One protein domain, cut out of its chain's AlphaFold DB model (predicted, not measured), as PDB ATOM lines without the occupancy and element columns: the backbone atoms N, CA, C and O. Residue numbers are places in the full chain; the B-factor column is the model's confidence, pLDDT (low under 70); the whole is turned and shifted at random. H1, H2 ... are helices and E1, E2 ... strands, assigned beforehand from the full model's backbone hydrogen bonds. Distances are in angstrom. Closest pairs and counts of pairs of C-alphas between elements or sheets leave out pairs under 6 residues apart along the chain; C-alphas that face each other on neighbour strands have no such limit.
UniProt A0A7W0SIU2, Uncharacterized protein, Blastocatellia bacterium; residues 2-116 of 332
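This is residues 2 to 116 of the 332 residues of an uncharacterized protein of Blastocatellia bacterium (UniProt A0A7W0SIU2). Six strands, E2, E1, E6, E5, E4 and E3, curl round into a small, nearly closed barrel, with the short helix H2 over one end and the longer H1 packed outside over E1 and E6. The long strand E6 bends and runs beyond the ring as a hairpin with E7. The printed part has 115 residues, with two named helices and seven named strands, along the chain H1, E1, E2, H2, E3, E4, E5, E6 and E7; the class is mixed, helices and strands, and the seven strands make one branched sheet with the antiparallel neighbour pairs E1 and E2, E1 and E6, E3 and E4, E4 and E5, E5 and E6, and E6 and E7. It is compact, with a radius of gyration of the C-alphas of 13.7 A and spans of 40 by 31 by 28 A.

Find C-alpha 2 at (37.534, 5.031, 30.038); from there H1, residues 2 to 14, runs 18.4 A. After residues 15 to 29, with no named element, look for E1 at residues 30 to 36, 19.9 A long, and E2 at 43 to 49, 20.4 A. H2 is residues 50 to 54, E3 60 to 63, E4 69 to 74 and E5 84 to 88. E6, residues 93 to 105, is the longest strand at 33.5 A. E7, residues 108 to 115, spans 19.9 A and ends at C-alpha 115, (30.910, -6.608, 31.010).

Start at E6, which has three neighbours and bends by 56 degrees at residue 97. Its pairing is staggered: residues 93 to 94 pair with E5, 95 to 100 with E1 and 99 to 105 with E7. Look for N 94 and O 86 at 2.8 A, N 34 and O 98 at 2.8 A, and N 101 and O 113 at 2.8 A, each within hydrogen-bond range. E1 lies on one side of E6 and E7 on the other side. In the hairpin of E1 and E2, N 33 and O 46 are 2.9 A apart. The meander E3 E4 E5 E6 E7, each strand the antiparallel neighbour of the one before, has N 62 and O 70 at 2.9 A and N 71 and O 87 at 2.8 A. Between edge strands E2 and E3 the closest C-alphas, of Phe 46 and Ser 63, are 6.3 A apart. H1 is on the sheet at a height of 8.2 A, over E1 and E6, slantwise to the strands at 43 degrees to E6 on the local plane; its closest C-alphas with E6 are those of Ile 5 and Val 97, 6.1 A. H2 is on the sheet at a height of 6.2 A, only just over E1, on which 3 of its C-alphas fall; the closest C-alphas, of Tyr 30 and Lys 50, are 5.0 A apart. In H1 and H2 every O i to N i+4 pair is within hydrogen-bond range.

The C-alphas farthest apart, of Arg 39 and Asp 106, are 41.5 A apart. The printed part has no cut, and the link from H1 to E1 is long. Look there at residues 15 to 27, which have pLDDT under 70; the mean of the printed part is 86.6.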
ATOM      1  N   LYS A   2      38.390   5.038  28.828       76.06
ATOM      2  CA  LYS A   2      37.534   5.031  30.038       76.06
ATOM      3  C   LYS A   2      36.221   5.821  29.901       76.06
ATOM      4  O   LYS A   2      35.172   5.312  30.271       76.06
ATOM      5  N   SER A   3      36.263   7.022  29.317       80.69
ATOM      6  CA  SER A   3      35.061   7.834  29.061       80.69
ATOM      7  C   SER A   3      34.046   7.120  28.162       80.69
ATOM      8  O   SER A   3      32.870   7.073  28.495       80.69
ATOM      9  N   LYS A   4      34.518   6.491  27.080       82.12
ATOM     10  CA  LYS A   4      33.696   5.722  26.134       82.12
ATOM     11  C   LYS A   4      33.061   4.486  26.765       82.12
ATOM     12  O   LYS A   4      31.907   4.180  26.498       82.12
ATOM     13  N   ILE A   5      33.802   3.792  27.627       83.44
ATOM     14  CA  ILE A   5      33.286   2.653  28.397       83.44
ATOM     15  C   ILE A   5      32.178   3.117  29.353       83.44
ATOM     16  O   ILE A   5      31.123   2.491  29.428       83.44
ATOM     17  N   ALA A   6      32.393   4.228  30.063       83.56
ATOM     18  CA  ALA A   6      31.397   4.792  30.972       83.56
ATOM     19  C   ALA A   6      30.138   5.277  30.230       83.56
ATOM     20  O   ALA A   6      29.023   5.054  30.701       83.56
ATOM     21  N   GLU A   7      30.311   5.895  29.059       85.25
ATOM     22  CA  GLU A   7      29.228   6.282  28.150       85.25
ATOM     23  C   GLU A   7      28.428   5.057  27.689       85.25
ATOM     24  O   GLU A   7      27.215   5.015  27.898       85.25
ATOM     25  N   ALA A   8      29.101   4.028  27.162       84.75
ATOM     26  CA  ALA A   8      28.470   2.781  26.733       84.75
ATOM     27  C   ALA A   8      27.677   2.124  27.872       84.75
ATOM     28  O   ALA A   8      26.518   1.757  27.687       84.75
ATOM     29  N   LYS A   9      28.259   2.040  29.077       84.50
ATOM     30  CA  LYS A   9      27.582   1.485  30.256       84.50
ATOM     31  C   LYS A   9      26.312   2.259  30.597       84.50
ATOM     32  O   LYS A   9      25.256   1.656  30.765       84.50
ATOM     33  N   ARG A  10      26.396   3.592  30.659       84.62
ATOM     34  CA  ARG A  10      25.248   4.460  30.958       84.62
ATOM     35  C   ARG A  10      24.135   4.285  29.924       84.62
ATOM     36  O   ARG A  10      22.972   4.137  30.290       84.62
ATOM     37  N   HIS A  11      24.473   4.268  28.640       82.56
ATOM     38  CA  HIS A  11      23.489   4.076  27.576       82.56
ATOM     39  C   HIS A  11      22.822   2.695  27.621       82.56
ATOM     40  O   HIS A  11      21.598   2.616  27.537       82.56
ATOM     41  N   LEU A  12      23.591   1.620  27.820       83.62
ATOM     42  CA  LEU A  12      23.048   0.260  27.924       83.62
ATOM     43  C   LEU A  12      22.156   0.059  29.165       83.62
ATOM     44  O   LEU A  12      21.265  -0.787  29.152       83.62
ATOM     45  N   GLN A  13      22.383   0.819  30.239       82.56
ATOM     46  CA  GLN A  13      21.551   0.780  31.449       82.56
ATOM     47  C   GLN A  13      20.278   1.626  31.329       82.56
ATOM     48  O   GLN A  13      19.252   1.267  31.895       82.56
ATOM     49  N   THR A  14      20.329   2.741  30.598       78.69
ATOM     50  CA  THR A  14      19.193   3.673  30.451       78.69
ATOM     51  C   THR A  14      18.235   3.307  29.320       78.69
ATOM     52  O   THR A  14      17.096   3.767  29.321       78.69
ATOM     53  N   ARG A  15      18.671   2.489  28.353       68.50
ATOM     54  CA  ARG A  15      17.862   2.056  27.205       68.50
ATOM     55  C   ARG A  15      17.671   0.537  27.217       68.50
ATOM     56  O   ARG A  15      18.478  -0.165  26.598       68.50
ATOM     57  N   PRO A  16      16.645   0.017  27.916       61.38
ATOM     58  CA  PRO A  16      16.302  -1.396  27.822       61.38
ATOM     59  C   PRO A  16      15.971  -1.768  26.370       61.38
ATOM     60  O   PRO A  16      15.474  -0.940  25.605       61.38
ATOM     61  N   LEU A  17      16.291  -3.006  25.981       62.66
ATOM     62  CA  LEU A  17      15.960  -3.539  24.660       62.66
ATOM     63  C   LEU A  17      14.441  -3.447  24.453       62.66
ATOM     64  O   LEU A  17      13.683  -4.105  25.160       62.66
ATOM     65  N   ALA A  18      14.002  -2.631  23.496       47.31
ATOM     66  CA  ALA A  18      12.612  -2.605  23.064       47.31
ATOM     67  C   ALA A  18      12.361  -3.832  22.179       47.31
ATOM     68  O   ALA A  18      12.597  -3.800  20.974       47.31
ATOM     69  N   THR A  19      11.943  -4.947  22.775       45.94
ATOM     70  CA  THR A  19      11.452  -6.109  22.024       45.94
ATOM     71  C   THR A  19       9.935  -6.019  21.909       45.94
ATOM     72  O   THR A  19       9.256  -5.758  22.896       45.94
ATOM     73  N   ALA A  20       9.392  -6.233  20.707       35.97
ATOM     74  CA  ALA A  20       7.966  -6.110  20.380       35.97
ATOM     75  C   ALA A  20       7.053  -7.190  21.014       35.97
ATOM     76  O   ALA A  20       5.998  -7.505  20.473       35.97
ATOM     77  N   LEU A  21       7.437  -7.776  22.147       35.22
ATOM     78  CA  LEU A  21       6.705  -8.848  22.813       35.22
ATOM     79  C   LEU A  21       6.608  -8.554  24.312       35.22
ATOM     80  O   LEU A  21       7.590  -8.689  25.028       35.22
ATOM     81  N   VAL A  22       5.395  -8.137  24.691       35.53
ATOM     82  CA  VAL A  22       4.664  -8.319  25.959       35.53
ATOM     83  C   VAL A  22       5.382  -7.980  27.277       35.53
ATOM     84  O   VAL A  22       6.486  -8.411  27.582       35.53
ATOM     85  N   GLU A  23       4.658  -7.213  28.087       37.12
ATOM     86  CA  GLU A  23       4.896  -6.874  29.489       37.12
ATOM     87  C   GLU A  23       5.660  -7.938  30.307       37.12
ATOM     88  O   GLU A  23       5.249  -9.089  30.428       37.12
ATOM     89  N   GLY A  24       6.733  -7.502  30.975       44.94
ATOM     90  CA  GLY A  24       7.159  -8.073  32.259       44.94
ATOM     91  C   GLY A  24       8.376  -9.004  32.278       44.94
ATOM     92  O   GLY A  24       8.967  -9.156  33.345       44.94
ATOM     93  N   THR A  25       8.820  -9.581  31.159       49.25
ATOM     94  CA  THR A  25      10.011 -10.458  31.140       49.25
ATOM     95  C   THR A  25      11.187  -9.808  30.422       49.25
ATOM     96  O   THR A  25      11.093  -9.473  29.244       49.25
ATOM     97  N   ALA A  26      12.315  -9.635  31.121       57.56
ATOM     98  CA  ALA A  26      13.551  -9.163  30.499       57.56
ATOM     99  C   ALA A  26      13.945 -10.102  29.340       57.56
ATOM    100  O   ALA A  26      13.939 -11.317  29.547       57.56
ATOM    101  N   PRO A  27      14.304  -9.590  28.148       68.62
ATOM    102  CA  PRO A  27      14.678 -10.436  27.020       68.62
ATOM    103  C   PRO A  27      15.932 -11.257  27.362       68.62
ATOM    104  O   PRO A  27      17.036 -10.721  27.468       68.62
ATOM    105  N   THR A  28      15.762 -12.567  27.561       82.62
ATOM    106  CA  THR A  28      16.830 -13.495  27.984       82.62
ATOM    107  C   THR A  28      17.662 -14.049  26.835       82.62
ATOM    108  O   THR A  28      18.747 -14.595  27.061       82.62
ATOM    109  N   ASP A  29      17.166 -13.894  25.610       88.19
ATOM    110  CA  ASP A  29      17.684 -14.594  24.432       88.19
ATOM    111  C   ASP A  29      18.554 -13.705  23.548       88.19
ATOM    112  O   ASP A  29      19.098 -14.168  22.547       88.19
ATOM    113  N   TYR A  30      18.732 -12.439  23.931       91.44
ATOM    114  CA  TYR A  30      19.468 -11.451  23.155       91.44
ATOM    115  C   TYR A  30      20.643 -10.871  23.933       91.44
ATOM    116  O   TYR A  30      20.603 -10.692  25.149       91.44
ATOM    117  N   VAL A  31      21.699 -10.556  23.198       93.88
ATOM    118  CA  VAL A  31      22.897  -9.878  23.682       93.88
ATOM    119  C   VAL A  31      23.018  -8.574  22.913       93.88
ATOM    120  O   VAL A  31      22.979  -8.573  21.681       93.88
ATOM    121  N   ARG A  32      23.181  -7.462  23.631       94.94
ATOM    122  CA  ARG A  32      23.460  -6.157  23.025       94.94
ATOM    123  C   ARG A  32      24.928  -5.828  23.209       94.94
ATOM    124  O   ARG A  32      25.472  -5.951  24.306       94.94
ATOM    125  N   VAL A  33      25.570  -5.400  22.135       95.62
ATOM    126  CA  VAL A  33      26.981  -5.026  22.134       95.62
ATOM    127  C   VAL A  33      27.086  -3.552  21.797       95.62
ATOM    128  O   VAL A  33      26.565  -3.114  20.778       95.62
ATOM    129  N   ALA A  34      27.789  -2.805  22.642       95.62
ATOM    130  CA  ALA A  34      28.267  -1.470  22.334       95.62
ATOM    131  C   ALA A  34      29.652  -1.563  21.693       95.62
ATOM    132  O   ALA A  34      30.542  -2.255  22.204       95.62
ATOM    133  N   PHE A  35      29.860  -0.827  20.611       95.31
ATOM    134  CA  PHE A  35      31.151  -0.710  19.952       95.31
ATOM    135  C   PHE A  35      31.460   0.751  19.637       95.31
ATOM    136  O   PHE A  35      30.571   1.567  19.419       95.31
ATOM    137  N   ASN A  36      32.743   1.091  19.631       94.38
ATOM    138  CA  ASN A  36      33.223   2.369  19.148       94.38
ATOM    139  C   ASN A  36      33.443   2.291  17.636       94.38
ATOM    140  O   ASN A  36      34.327   1.563  17.174       94.38
ATOM    141  N   ASP A  37      32.664   3.080  16.905       92.31
ATOM    142  CA  ASP A  37      32.792   3.267  15.468       92.31
ATOM    143  C   ASP A  37      34.119   3.975  15.156       92.31
ATOM    144  O   ASP A  37      34.383   5.074  15.648       92.31
ATOM    145  N   SER A  38      34.980   3.349  14.355       90.31
ATOM    146  CA  SER A  38      36.297   3.890  14.010       90.31
ATOM    147  C   SER A  38      36.232   5.130  13.114       90.31
ATOM    148  O   SER A  38      37.120   5.976  13.195       90.31
ATOM    149  N   ARG A  39      35.171   5.288  12.313       87.88
ATOM    150  CA  ARG A  39      34.985   6.419  11.393       87.88
ATOM    151  C   ARG A  39      34.425   7.643  12.104       87.88
ATOM    152  O   ARG A  39      34.885   8.756  11.876       87.88
ATOM    153  N   THR A  40      33.405   7.447  12.935       90.75
ATOM    154  CA  THR A  40      32.716   8.559  13.616       90.75
ATOM    155  C   THR A  40      33.254   8.821  15.018       90.75
ATOM    156  O   THR A  40      32.968   9.867  15.600       90.75
ATOM    157  N   ASN A  41      34.046   7.891  15.559       89.75
ATOM    158  CA  ASN A  41      34.585   7.923  16.914       89.75
ATOM    159  C   ASN A  41      33.500   7.964  18.011       89.75
ATOM    160  O   ASN A  41      33.779   8.398  19.134       89.75
ATOM    161  N   ARG A  42      32.277   7.527  17.680       91.81
ATOM    162  CA  ARG A  42      31.098   7.486  18.557       91.81
ATOM    163  C   ARG A  42      30.737   6.051  18.923       91.81
ATOM    164  O   ARG A  42      31.107   5.111  18.220       91.81
ATOM    165  N   ILE A  43      30.004   5.891  20.023       93.94
ATOM    166  CA  ILE A  43      29.430   4.596  20.384       93.94
ATOM    167  C   ILE A  43      28.190   4.326  19.531       93.94
ATOM    168  O   ILE A  43      27.301   5.169  19.420       93.94
ATOM    169  N   ASP A  44      28.137   3.127  18.971       94.31
ATOM    170  CA  ASP A  44      26.973   2.549  18.312       94.31
ATOM    171  C   ASP A  44      26.749   1.132  18.869       94.31
ATOM    172  O   ASP A  44      27.559   0.610  19.647       94.31
ATOM    173  N   TYR A  45      25.621   0.521  18.531       94.81
ATOM    174  CA  TYR A  45      25.171  -0.727  19.125       94.81
ATOM    175  C   TYR A  45      24.642  -1.673  18.067       94.81
ATOM    176  O   TYR A  45      24.129  -1.249  17.038       94.81
ATOM    177  N   PHE A  46      24.708  -2.964  18.351       95.12
ATOM    178  CA  PHE A  46      23.957  -3.977  17.621       95.12
ATOM    179  C   PHE A  46      23.457  -5.043  18.592       95.12
ATOM    180  O   PHE A  46      23.929  -5.153  19.731       95.12
ATOM    181  N   VAL A  47      22.490  -5.833  18.133       94.94
ATOM    182  CA  VAL A  47      21.873  -6.916  18.899       94.94
ATOM    183  C   VAL A  47      22.067  -8.231  18.151       94.94
ATOM    184  O   VAL A  47      21.983  -8.281  16.927       94.94
ATOM    185  N   LEU A  48      22.336  -9.295  18.898       94.44
ATOM    186  CA  LEU A  48      22.450 -10.668  18.410       94.44
ATOM    187  C   LEU A  48      21.630 -11.590  19.304       94.44
ATOM    188  O   LEU A  48      21.451 -11.297  20.487       94.44
ATOM    189  N   SER A  49      21.196 -12.740  18.782       94.06
ATOM    190  CA  SER A  49      20.750 -13.809  19.675       94.06
ATOM    191  C   SER A  49      21.932 -14.316  20.504       94.06
ATOM    192  O   SER A  49      23.086 -14.309  20.063       94.06
ATOM    193  N   LYS A  50      21.652 -14.775  21.720       93.56
ATOM    194  CA  LYS A  50      22.640 -15.329  22.645       93.56
ATOM    195  C   LYS A  50      23.352 -16.538  22.044       93.56
ATOM    196  O   LYS A  50      24.566 -16.654  22.175       93.56
ATOM    197  N   GLU A  51      22.620 -17.383  21.324       93.50
ATOM    198  CA  GLU A  51      23.181 -18.497  20.556       93.50
ATOM    199  C   GLU A  51      24.192 -18.008  19.509       93.50
ATOM    200  O   GLU A  51      25.332 -18.474  19.473       93.50
ATOM    201  N   SER A  52      23.823 -16.997  18.717       94.81
ATOM    202  CA  SER A  52      24.695 -16.433  17.680       94.81
ATOM    203  C   SER A  52      25.944 -15.786  18.269       94.81
ATOM    204  O   SER A  52      27.037 -15.926  17.722       94.81
ATOM    205  N   PHE A  53      25.793 -15.097  19.401       95.81
ATOM    206  CA  PHE A  53      26.890 -14.460  20.119       95.81
ATOM    207  C   PHE A  53      27.903 -15.481  20.657       95.81
ATOM    208  O   PHE A  53      29.107 -15.247  20.581       95.81
ATOM    209  N   LEU A  54      27.437 -16.624  21.166       95.25
ATOM    210  CA  LEU A  54      28.301 -17.680  21.703       95.25
ATOM    211  C   LEU A  54      28.892 -18.593  20.623       95.25
ATOM    212  O   LEU A  54      29.940 -19.198  20.841       95.25
ATOM    213  N   SER A  55      28.246 -18.695  19.464       95.06
ATOM    214  CA  SER A  55      28.707 -19.550  18.378       95.06
ATOM    215  C   SER A  55      30.010 -19.034  17.768       95.06
ATOM    216  O   SER A  55      30.083 -17.904  17.289       95.06
ATOM    217  N   ILE A  56      31.028 -19.893  17.702       94.12
ATOM    218  CA  ILE A  56      32.265 -19.649  16.937       94.12
ATOM    219  C   ILE A  56      32.122 -20.020  15.452       94.12
ATOM    220  O   ILE A  56      33.028 -19.776  14.658       94.12
ATOM    221  N   VAL A  57      30.991 -20.625  15.078       88.06
ATOM    222  CA  VAL A  57      30.713 -21.073  13.714       88.06
ATOM    223  C   VAL A  57      30.236 -19.876  12.904       88.06
ATOM    224  O   VAL A  57      29.287 -19.216  13.323       88.06
ATOM    225  N   SER A  58      30.923 -19.619  11.786       86.50
ATOM    226  CA  SER A  58      30.675 -18.553  10.800       86.50
ATOM    227  C   SER A  58      30.631 -17.110  11.334       86.50
ATOM    228  O   SER A  58      30.584 -16.830  12.536       86.50
ATOM    229  N   GLU A  59      30.719 -16.155  10.411       93.31
ATOM    230  CA  GLU A  59      30.503 -14.737  10.700       93.31
ATOM    231  C   GLU A  59      29.004 -14.427  10.740       93.31
ATOM    232  O   GLU A  59      28.205 -15.052  10.041       93.31
ATOM    233  N   LYS A  60      28.624 -13.457  11.572       95.94
ATOM    234  CA  LYS A  60      27.248 -12.995  11.738       95.94
ATOM    235  C   LYS A  60      27.115 -11.629  11.099       95.94
ATOM    236  O   LYS A  60      27.909 -10.739  11.390       95.94
ATOM    237  N   PHE A  61      26.100 -11.465  10.267       95.56
ATOM    238  CA  PHE A  61      25.767 -10.185   9.662       95.56
ATOM    239  C   PHE A  61      24.684  -9.521  10.502       95.56
ATOM    240  O   PHE A  61      23.644 -10.126  10.761       95.56
ATOM    241  N   VAL A  62      24.946  -8.302  10.964       95.88
ATOM    242  CA  VAL A  62      24.012  -7.525  11.785       95.88
ATOM    243  C   VAL A  62      23.956  -6.090  11.307       95.88
ATOM    244  O   VAL A  62      24.929  -5.566  10.773       95.88
ATOM    245  N   SER A  63      22.828  -5.437  11.558       94.88
ATOM    246  CA  SER A  63      22.707  -3.993  11.402       94.88
ATOM    247  C   SER A  63      22.886  -3.307  12.755       94.88
ATOM    248  O   SER A  63      22.358  -3.773  13.768       94.88
ATOM    249  N   SER A  64      23.651  -2.217  12.781       94.44
ATOM    250  CA  SER A  64      23.754  -1.358  13.957       94.44
ATOM    251  C   SER A  64      22.483  -0.529  14.157       94.44
ATOM    252  O   SER A  64      21.658  -0.416  13.250       94.44
ATOM    253  N   GLU A  65      22.328   0.095  15.325       90.88
ATOM    254  CA  GLU A  65      21.204   0.999  15.610       90.88
ATOM    255  C   GLU A  65      21.174   2.212  14.669       90.88
ATOM    256  O   GLU A  65      20.095   2.700  14.339       90.88
ATOM    257  N   ASN A  66      22.331   2.655  14.168       89.50
ATOM    258  CA  ASN A  66      22.412   3.694  13.135       89.50
ATOM    259  C   ASN A  66      22.331   3.143  11.695       89.50
ATOM    260  O   ASN A  66      22.665   3.854  10.746       89.50
ATOM    261  N   GLY A  67      21.930   1.881  11.512       89.69
ATOM    262  CA  GLY A  67      21.693   1.266  10.202       89.69
ATOM    263  C   GLY A  67      22.945   0.787   9.459       89.69
ATOM    264  O   GLY A  67      22.858   0.471   8.274       89.69
ATOM    265  N   ARG A  68      24.114   0.715  10.113       91.50
ATOM    266  CA  ARG A  68      25.345   0.224   9.466       91.50
ATOM    267  C   ARG A  68      25.356  -1.295   9.393       91.50
ATOM    268  O   ARG A  68      25.078  -1.949  10.393       91.50
ATOM    269  N   GLN A  69      25.770  -1.856   8.261       95.19
ATOM    270  CA  GLN A  69      26.006  -3.295   8.153       95.19
ATOM    271  C   GLN A  69      27.356  -3.670   8.771       95.19
ATOM    272  O   GLN A  69      28.391  -3.068   8.470       95.19
ATOM    273  N   LEU A  70      27.336  -4.674   9.644       97.19
ATOM    274  CA  LEU A  70      28.484  -5.163  10.393       97.19
ATOM    275  C   LEU A  70      28.620  -6.675  10.239       97.19
ATOM    276  O   LEU A  70      27.634  -7.412  10.200       97.19
ATOM    277  N   ARG A  71      29.868  -7.135  10.233       97.31
ATOM    278  CA  ARG A  71      30.263  -8.534  10.365       97.31
ATOM    279  C   ARG A  71      30.826  -8.760  11.757       97.31
ATOM    280  O   ARG A  71      31.759  -8.081  12.185       97.31
ATOM    281  N   VAL A  72      30.266  -9.728  12.468       97.56
ATOM    282  CA  VAL A  72      30.657 -10.091  13.828       97.56
ATOM    283  C   VAL A  72      31.188 -11.512  13.832       97.56
ATOM    284  O   VAL A  72      30.513 -12.444  13.395       97.56
ATOM    285  N   ARG A  73      32.389 -11.696  14.373       97.06
ATOM    286  CA  ARG A  73      32.988 -13.018  14.563       97.06
ATOM    287  C   ARG A  73      33.286 -13.238  16.032       97.06
ATOM    288  O   ARG A  73      34.016 -12.465  16.650       97.06
ATOM    289  N   THR A  74      32.752 -14.322  16.575       96.88
ATOM    290  CA  THR A  74      33.079 -14.766  17.927       96.88
ATOM    291  C   THR A  74      34.402 -15.507  17.906       96.88
ATOM    292  O   THR A  74      34.581 -16.452  17.141       96.88
ATOM    293  N   ILE A  75      35.338 -15.069  18.746       94.12
ATOM    294  CA  ILE A  75      36.654 -15.702  18.865       94.12
ATOM    295  C   ILE A  75      36.531 -16.941  19.756       94.12
ATOM    296  O   ILE A  75      37.062 -17.997  19.423       94.12
ATOM    297  N   ARG A  76      35.812 -16.821  20.883       92.50
ATOM    298  CA  ARG A  76      35.537 -17.917  21.828       92.50
ATOM    299  C   ARG A  76      34.173 -17.727  22.488       92.50
ATOM    300  O   ARG A  76      33.937 -16.671  23.066       92.50
ATOM    301  N   GLY A  77      33.314 -18.744  22.452       90.75
ATOM    302  CA  GLY A  77      32.050 -18.754  23.194       90.75
ATOM    303  C   GLY A  77      32.285 -19.069  24.668       90.75
ATOM    304  O   GLY A  77      32.653 -20.191  24.996       90.75
ATOM    305  N   ASN A  78      32.097 -18.089  25.553       89.25
ATOM    306  CA  ASN A  78      32.386 -18.241  26.982       89.25
ATOM    307  C   ASN A  78      31.432 -17.426  27.868       89.25
ATOM    308  O   ASN A  78      31.864 -16.736  28.785       89.25
ATOM    309  N   GLY A  79      30.133 -17.428  27.558       90.62
ATOM    310  CA  GLY A  79      29.135 -16.695  28.339       90.62
ATOM    311  C   GLY A  79      29.511 -15.224  28.556       90.62
ATOM    312  O   GLY A  79      29.870 -14.512  27.610       90.62
ATOM    313  N   VAL A  80      29.486 -14.802  29.822       88.12
ATOM    314  CA  VAL A  80      30.152 -13.575  30.280       88.12
ATOM    315  C   VAL A  80      31.665 -13.776  30.136       88.12
ATOM    316  O   VAL A  80      32.213 -14.666  30.774       88.12
ATOM    317  N   ASN A  81      32.320 -12.919  29.345       90.50
ATOM    318  CA  ASN A  81      33.699 -13.017  28.820       90.50
ATOM    319  C   ASN A  81      33.833 -13.662  27.431       90.50
ATOM    320  O   ASN A  81      34.905 -14.149  27.088       90.50
ATOM    321  N   THR A  82      32.791 -13.642  26.599       94.00
ATOM    322  CA  THR A  82      32.888 -13.998  25.167       94.00
ATOM    323  C   THR A  82      33.555 -12.864  24.369       94.00
ATOM    324  O   THR A  82      32.962 -11.784  24.264       94.00
ATOM    325  N   PRO A  83      34.795 -13.017  23.853       95.06
ATOM    326  CA  PRO A  83      35.416 -12.035  22.969       95.06
ATOM    327  C   PRO A  83      34.941 -12.189  21.519       95.06
ATOM    328  O   PRO A  83      34.791 -13.294  20.992       95.06
ATOM    329  N   ILE A  84      34.768 -11.048  20.863       96.44
ATOM    330  CA  ILE A  84      34.346 -10.931  19.461       96.44
ATOM    331  C   ILE A  84      35.220  -9.909  18.726       96.44
ATOM    332  O   ILE A  84      35.767  -9.002  19.362       96.44
ATOM    333  N   THR A  85      35.280 -10.018  17.403       96.81
ATOM    334  CA  THR A  85      35.687  -8.946  16.481       96.81
ATOM    335  C   THR A  85      34.479  -8.417  15.731       96.81
ATOM    336  O   THR A  85      33.565  -9.182  15.418       96.81
ATOM    337  N   VAL A  86      34.505  -7.129  15.397       96.88
ATOM    338  CA  VAL A  86      33.470  -6.469  14.601       96.88
ATOM    339  C   VAL A  86      34.155  -5.736  13.455       96.88
ATOM    340  O   VAL A  86      35.103  -4.988  13.686       96.88
ATOM    341  N   THR A  87      33.696  -5.946  12.228       96.81
ATOM    342  CA  THR A  87      34.137  -5.212  11.035       96.81
ATOM    343  C   THR A  87      32.927  -4.653  10.302       96.81
ATOM    344  O   THR A  87      31.819  -5.164  10.443       96.81
ATOM    345  N   ASP A  88      33.108  -3.583   9.535       94.44
ATOM    346  CA  ASP A  88      32.056  -3.076   8.653       94.44
ATOM    347  C   ASP A  88      32.112  -3.714   7.250       94.44
ATOM    348  O   ASP A  88      32.913  -4.614   6.963       94.44
ATOM    349  N   GLU A  89      31.233  -3.262   6.358       91.19
ATOM    350  CA  GLU A  89      31.175  -3.695   4.955       91.19
ATOM    351  C   GLU A  89      32.488  -3.465   4.188       91.19
ATOM    352  O   GLU A  89      32.862  -4.287   3.354       91.19
ATOM    353  N   THR A  90      33.247  -2.423   4.543       91.69
ATOM    354  CA  THR A  90      34.553  -2.113   3.936       91.69
ATOM    355  C   THR A  90      35.686  -2.982   4.490       91.69
ATOM    356  O   THR A  90      36.792  -2.983   3.957       91.69
ATOM    357  N   GLY A  91      35.414  -3.745   5.553       92.25
ATOM    358  CA  GLY A  91      36.400  -4.540   6.282       92.25
ATOM    359  C   GLY A  91      37.122  -3.760   7.381       92.25
ATOM    360  O   GLY A  91      37.989  -4.323   8.053       92.25
ATOM    361  N   ALA A  92      36.762  -2.495   7.623       93.19
ATOM    362  CA  ALA A  92      37.370  -1.705   8.682       93.19
ATOM    363  C   ALA A  92      36.927  -2.223  10.057       93.19
ATOM    364  O   ALA A  92      35.735  -2.403  10.332       93.19
ATOM    365  N   SER A  93      37.906  -2.458  10.932       94.56
ATOM    366  CA  SER A  93      37.659  -2.935  12.293       94.56
ATOM    367  C   SER A  93      36.960  -1.874  13.139       94.56
ATOM    368  O   SER A  93      37.308  -0.691  13.122       94.56
ATOM    369  N   GLN A  94      35.985  -2.336  13.909       95.44
ATOM    370  CA  GLN A  94      35.270  -1.586  14.929       95.44
ATOM    371  C   GLN A  94      35.663  -2.152  16.290       95.44
ATOM    372  O   GLN A  94      35.941  -3.346  16.403       95.44
ATOM    373  N   LEU A  95      35.704  -1.318  17.330       94.88
ATOM    374  CA  LEU A  95      36.168  -1.754  18.648       94.88
ATOM    375  C   LEU A  95      34.973  -2.066  19.553       94.88
ATOM    376  O   LEU A  95      34.338  -1.121  20.019       94.88
ATOM    377  N   PRO A  96      34.661  -3.334  19.866       95.25
ATOM    378  CA  PRO A  96      33.660  -3.641  20.880       95.25
ATOM    379  C   PRO A  96      34.158  -3.144  22.237       95.25
ATOM    380  O   PRO A  96      35.313  -3.368  22.597       95.25
ATOM    381  N   VAL A  97      33.293  -2.458  22.980       93.44
ATOM    382  CA  VAL A  97      33.658  -1.839  24.263       93.44
ATOM    383  C   VAL A  97      32.844  -2.357  25.434       93.44
ATOM    384  O   VAL A  97      33.343  -2.300  26.548       93.44
ATOM    385  N   MET A  98      31.615  -2.837  25.226       93.81
ATOM    386  CA  MET A  98      30.785  -3.369  26.307       93.81
ATOM    387  C   MET A  98      29.730  -4.335  25.786       93.81
ATOM    388  O   MET A  98      29.176  -4.139  24.706       93.81
ATOM    389  N   VAL A  99      29.414  -5.344  26.587       94.75
ATOM    390  CA  VAL A  99      28.385  -6.337  26.305       94.75
ATOM    391  C   VAL A  99      27.355  -6.320  27.427       94.75
ATOM    392  O   VAL A  99      27.701  -6.454  28.599       94.75
ATOM    393  N   GLN A 100      26.088  -6.174  27.054       94.06
ATOM    394  CA  GLN A 100      24.932  -6.431  27.902       94.06
ATOM    395  C   GLN A 100      24.484  -7.877  27.674       94.06
ATOM    396  O   GLN A 100      24.069  -8.236  26.571       94.06
ATOM    397  N   TYR A 101      24.582  -8.706  28.711       93.00
ATOM    398  CA  TYR A 101      24.366 -10.146  28.624       93.00
ATOM    399  C   TYR A 101      23.404 -10.640  29.709       93.00
ATOM    400  O   TYR A 101      23.713 -10.501  30.898       93.00
ATOM    401  N   PRO A 102      22.267 -11.252  29.338       92.25
ATOM    402  CA  PRO A 102      21.340 -11.840  30.295       92.25
ATOM    403  C   PRO A 102      21.916 -13.140  30.870       92.25
ATOM    404  O   PRO A 102      22.111 -14.146  30.171       92.25
ATOM    405  N   VAL A 103      22.187 -13.129  32.173       90.44
ATOM    406  CA  VAL A 103      22.642 -14.301  32.919       90.44
ATOM    407  C   VAL A 103      21.422 -15.140  33.270       90.44
ATOM    408  O   VAL A 103      20.519 -14.689  33.970       90.44
ATOM    409  N   VAL A 104      21.412 -16.374  32.774       88.38
ATOM    410  CA  VAL A 104      20.338 -17.352  32.980       88.38
ATOM    411  C   VAL A 104      20.964 -18.603  33.583       88.38
ATOM    412  O   VAL A 104      21.989 -19.066  33.080       88.38
ATOM    413  N   ARG A 105      20.375 -19.134  34.655       84.19
ATOM    414  CA  ARG A 105      20.768 -20.402  35.286       84.19
ATOM    415  C   ARG A 105      19.537 -21.284  35.415       84.19
ATOM    416  O   ARG A 105      18.503 -20.806  35.866       84.19
ATOM    417  N   ASP A 106      19.639 -22.532  34.966       84.56
ATOM    418  CA  ASP A 106      18.539 -23.507  34.999       84.56
ATOM    419  C   ASP A 106      17.231 -22.960  34.394       84.56
ATOM    420  O   ASP A 106      16.143 -23.100  34.949       84.56
ATOM    421  N   GLY A 107      17.354 -22.243  33.269       84.19
ATOM    422  CA  GLY A 107      16.234 -21.601  32.572       84.19
ATOM    423  C   GLY A 107      15.674 -20.345  33.253       84.19
ATOM    424  O   GLY A 107      14.773 -19.716  32.709       84.19
ATOM    425  N   ARG A 108      16.201 -19.938  34.413       85.44
ATOM    426  CA  ARG A 108      15.748 -18.756  35.157       85.44
ATOM    427  C   ARG A 108      16.674 -17.571  34.934       85.44
ATOM    428  O   ARG A 108      17.891 -17.685  35.086       85.44
ATOM    429  N   TYR A 109      16.091 -16.425  34.592       88.12
ATOM    430  CA  TYR A 109      16.809 -15.155  34.570       88.12
ATOM    431  C   TYR A 109      17.312 -14.819  35.977       88.12
ATOM    432  O   TYR A 109      16.541 -14.823  36.935       88.12
ATOM    433  N   MET A 110      18.608 -14.534  36.082       87.94
ATOM    434  CA  MET A 110      19.256 -14.158  37.336       87.94
ATOM    435  C   MET A 110      19.464 -12.646  37.392       87.94
ATOM    436  O   MET A 110      18.974 -11.975  38.292       87.94
ATOM    437  N   GLU A 111      20.212 -12.118  36.424       89.44
ATOM    438  CA  GLU A 111      20.579 -10.706  36.333       89.44
ATOM    439  C   GLU A 111      21.091 -10.373  34.926       89.44
ATOM    440  O   GLU A 111      21.418 -11.259  34.132       89.44
ATOM    441  N   THR A 112      21.195  -9.082  34.616       90.31
ATOM    442  CA  THR A 112      21.839  -8.601  33.391       90.31
ATOM    443  C   THR A 112      23.251  -8.140  33.722       90.31
ATOM    444  O   THR A 112      23.451  -7.203  34.493       90.31
ATOM    445  N   SER A 113      24.238  -8.790  33.111       91.25
ATOM    446  CA  SER A 113      25.646  -8.433  33.242       91.25
ATOM    447  C   SER A 113      26.024  -7.384  32.202       91.25
ATOM    448  O   SER A 113      25.716  -7.540  31.021       91.25
ATOM    449  N   TYR A 114      26.738  -6.348  32.633       91.75
ATOM    450  CA  TYR A 114      27.387  -5.375  31.757       91.75
ATOM    451  C   TYR A 114      28.889  -5.565  31.902       91.75
ATOM    452  O   TYR A 114      29.459  -5.189  32.928       91.75
ATOM    453  N   TYR A 115      29.516  -6.188  30.911       91.06
ATOM    454  CA  TYR A 115      30.910  -6.608  31.010       91.06
ATOM    455  C   TYR A 115      31.715  -6.215  29.778       91.06
ATOM    456  O   TYR A 115      31.175  -5.944  28.704       91.06
ATOM    457  N   MET A 116      33.031  -6.213  29.938       92.50
ATOM    458  CA  MET A 116      33.992  -6.053  28.856       92.50
ATOM    459  C   MET A 116      34.797  -7.334  28.698       92.50
ATOM    460  O   MET A 116      35.232  -7.923  29.689       92.50
TER     461      MET A 116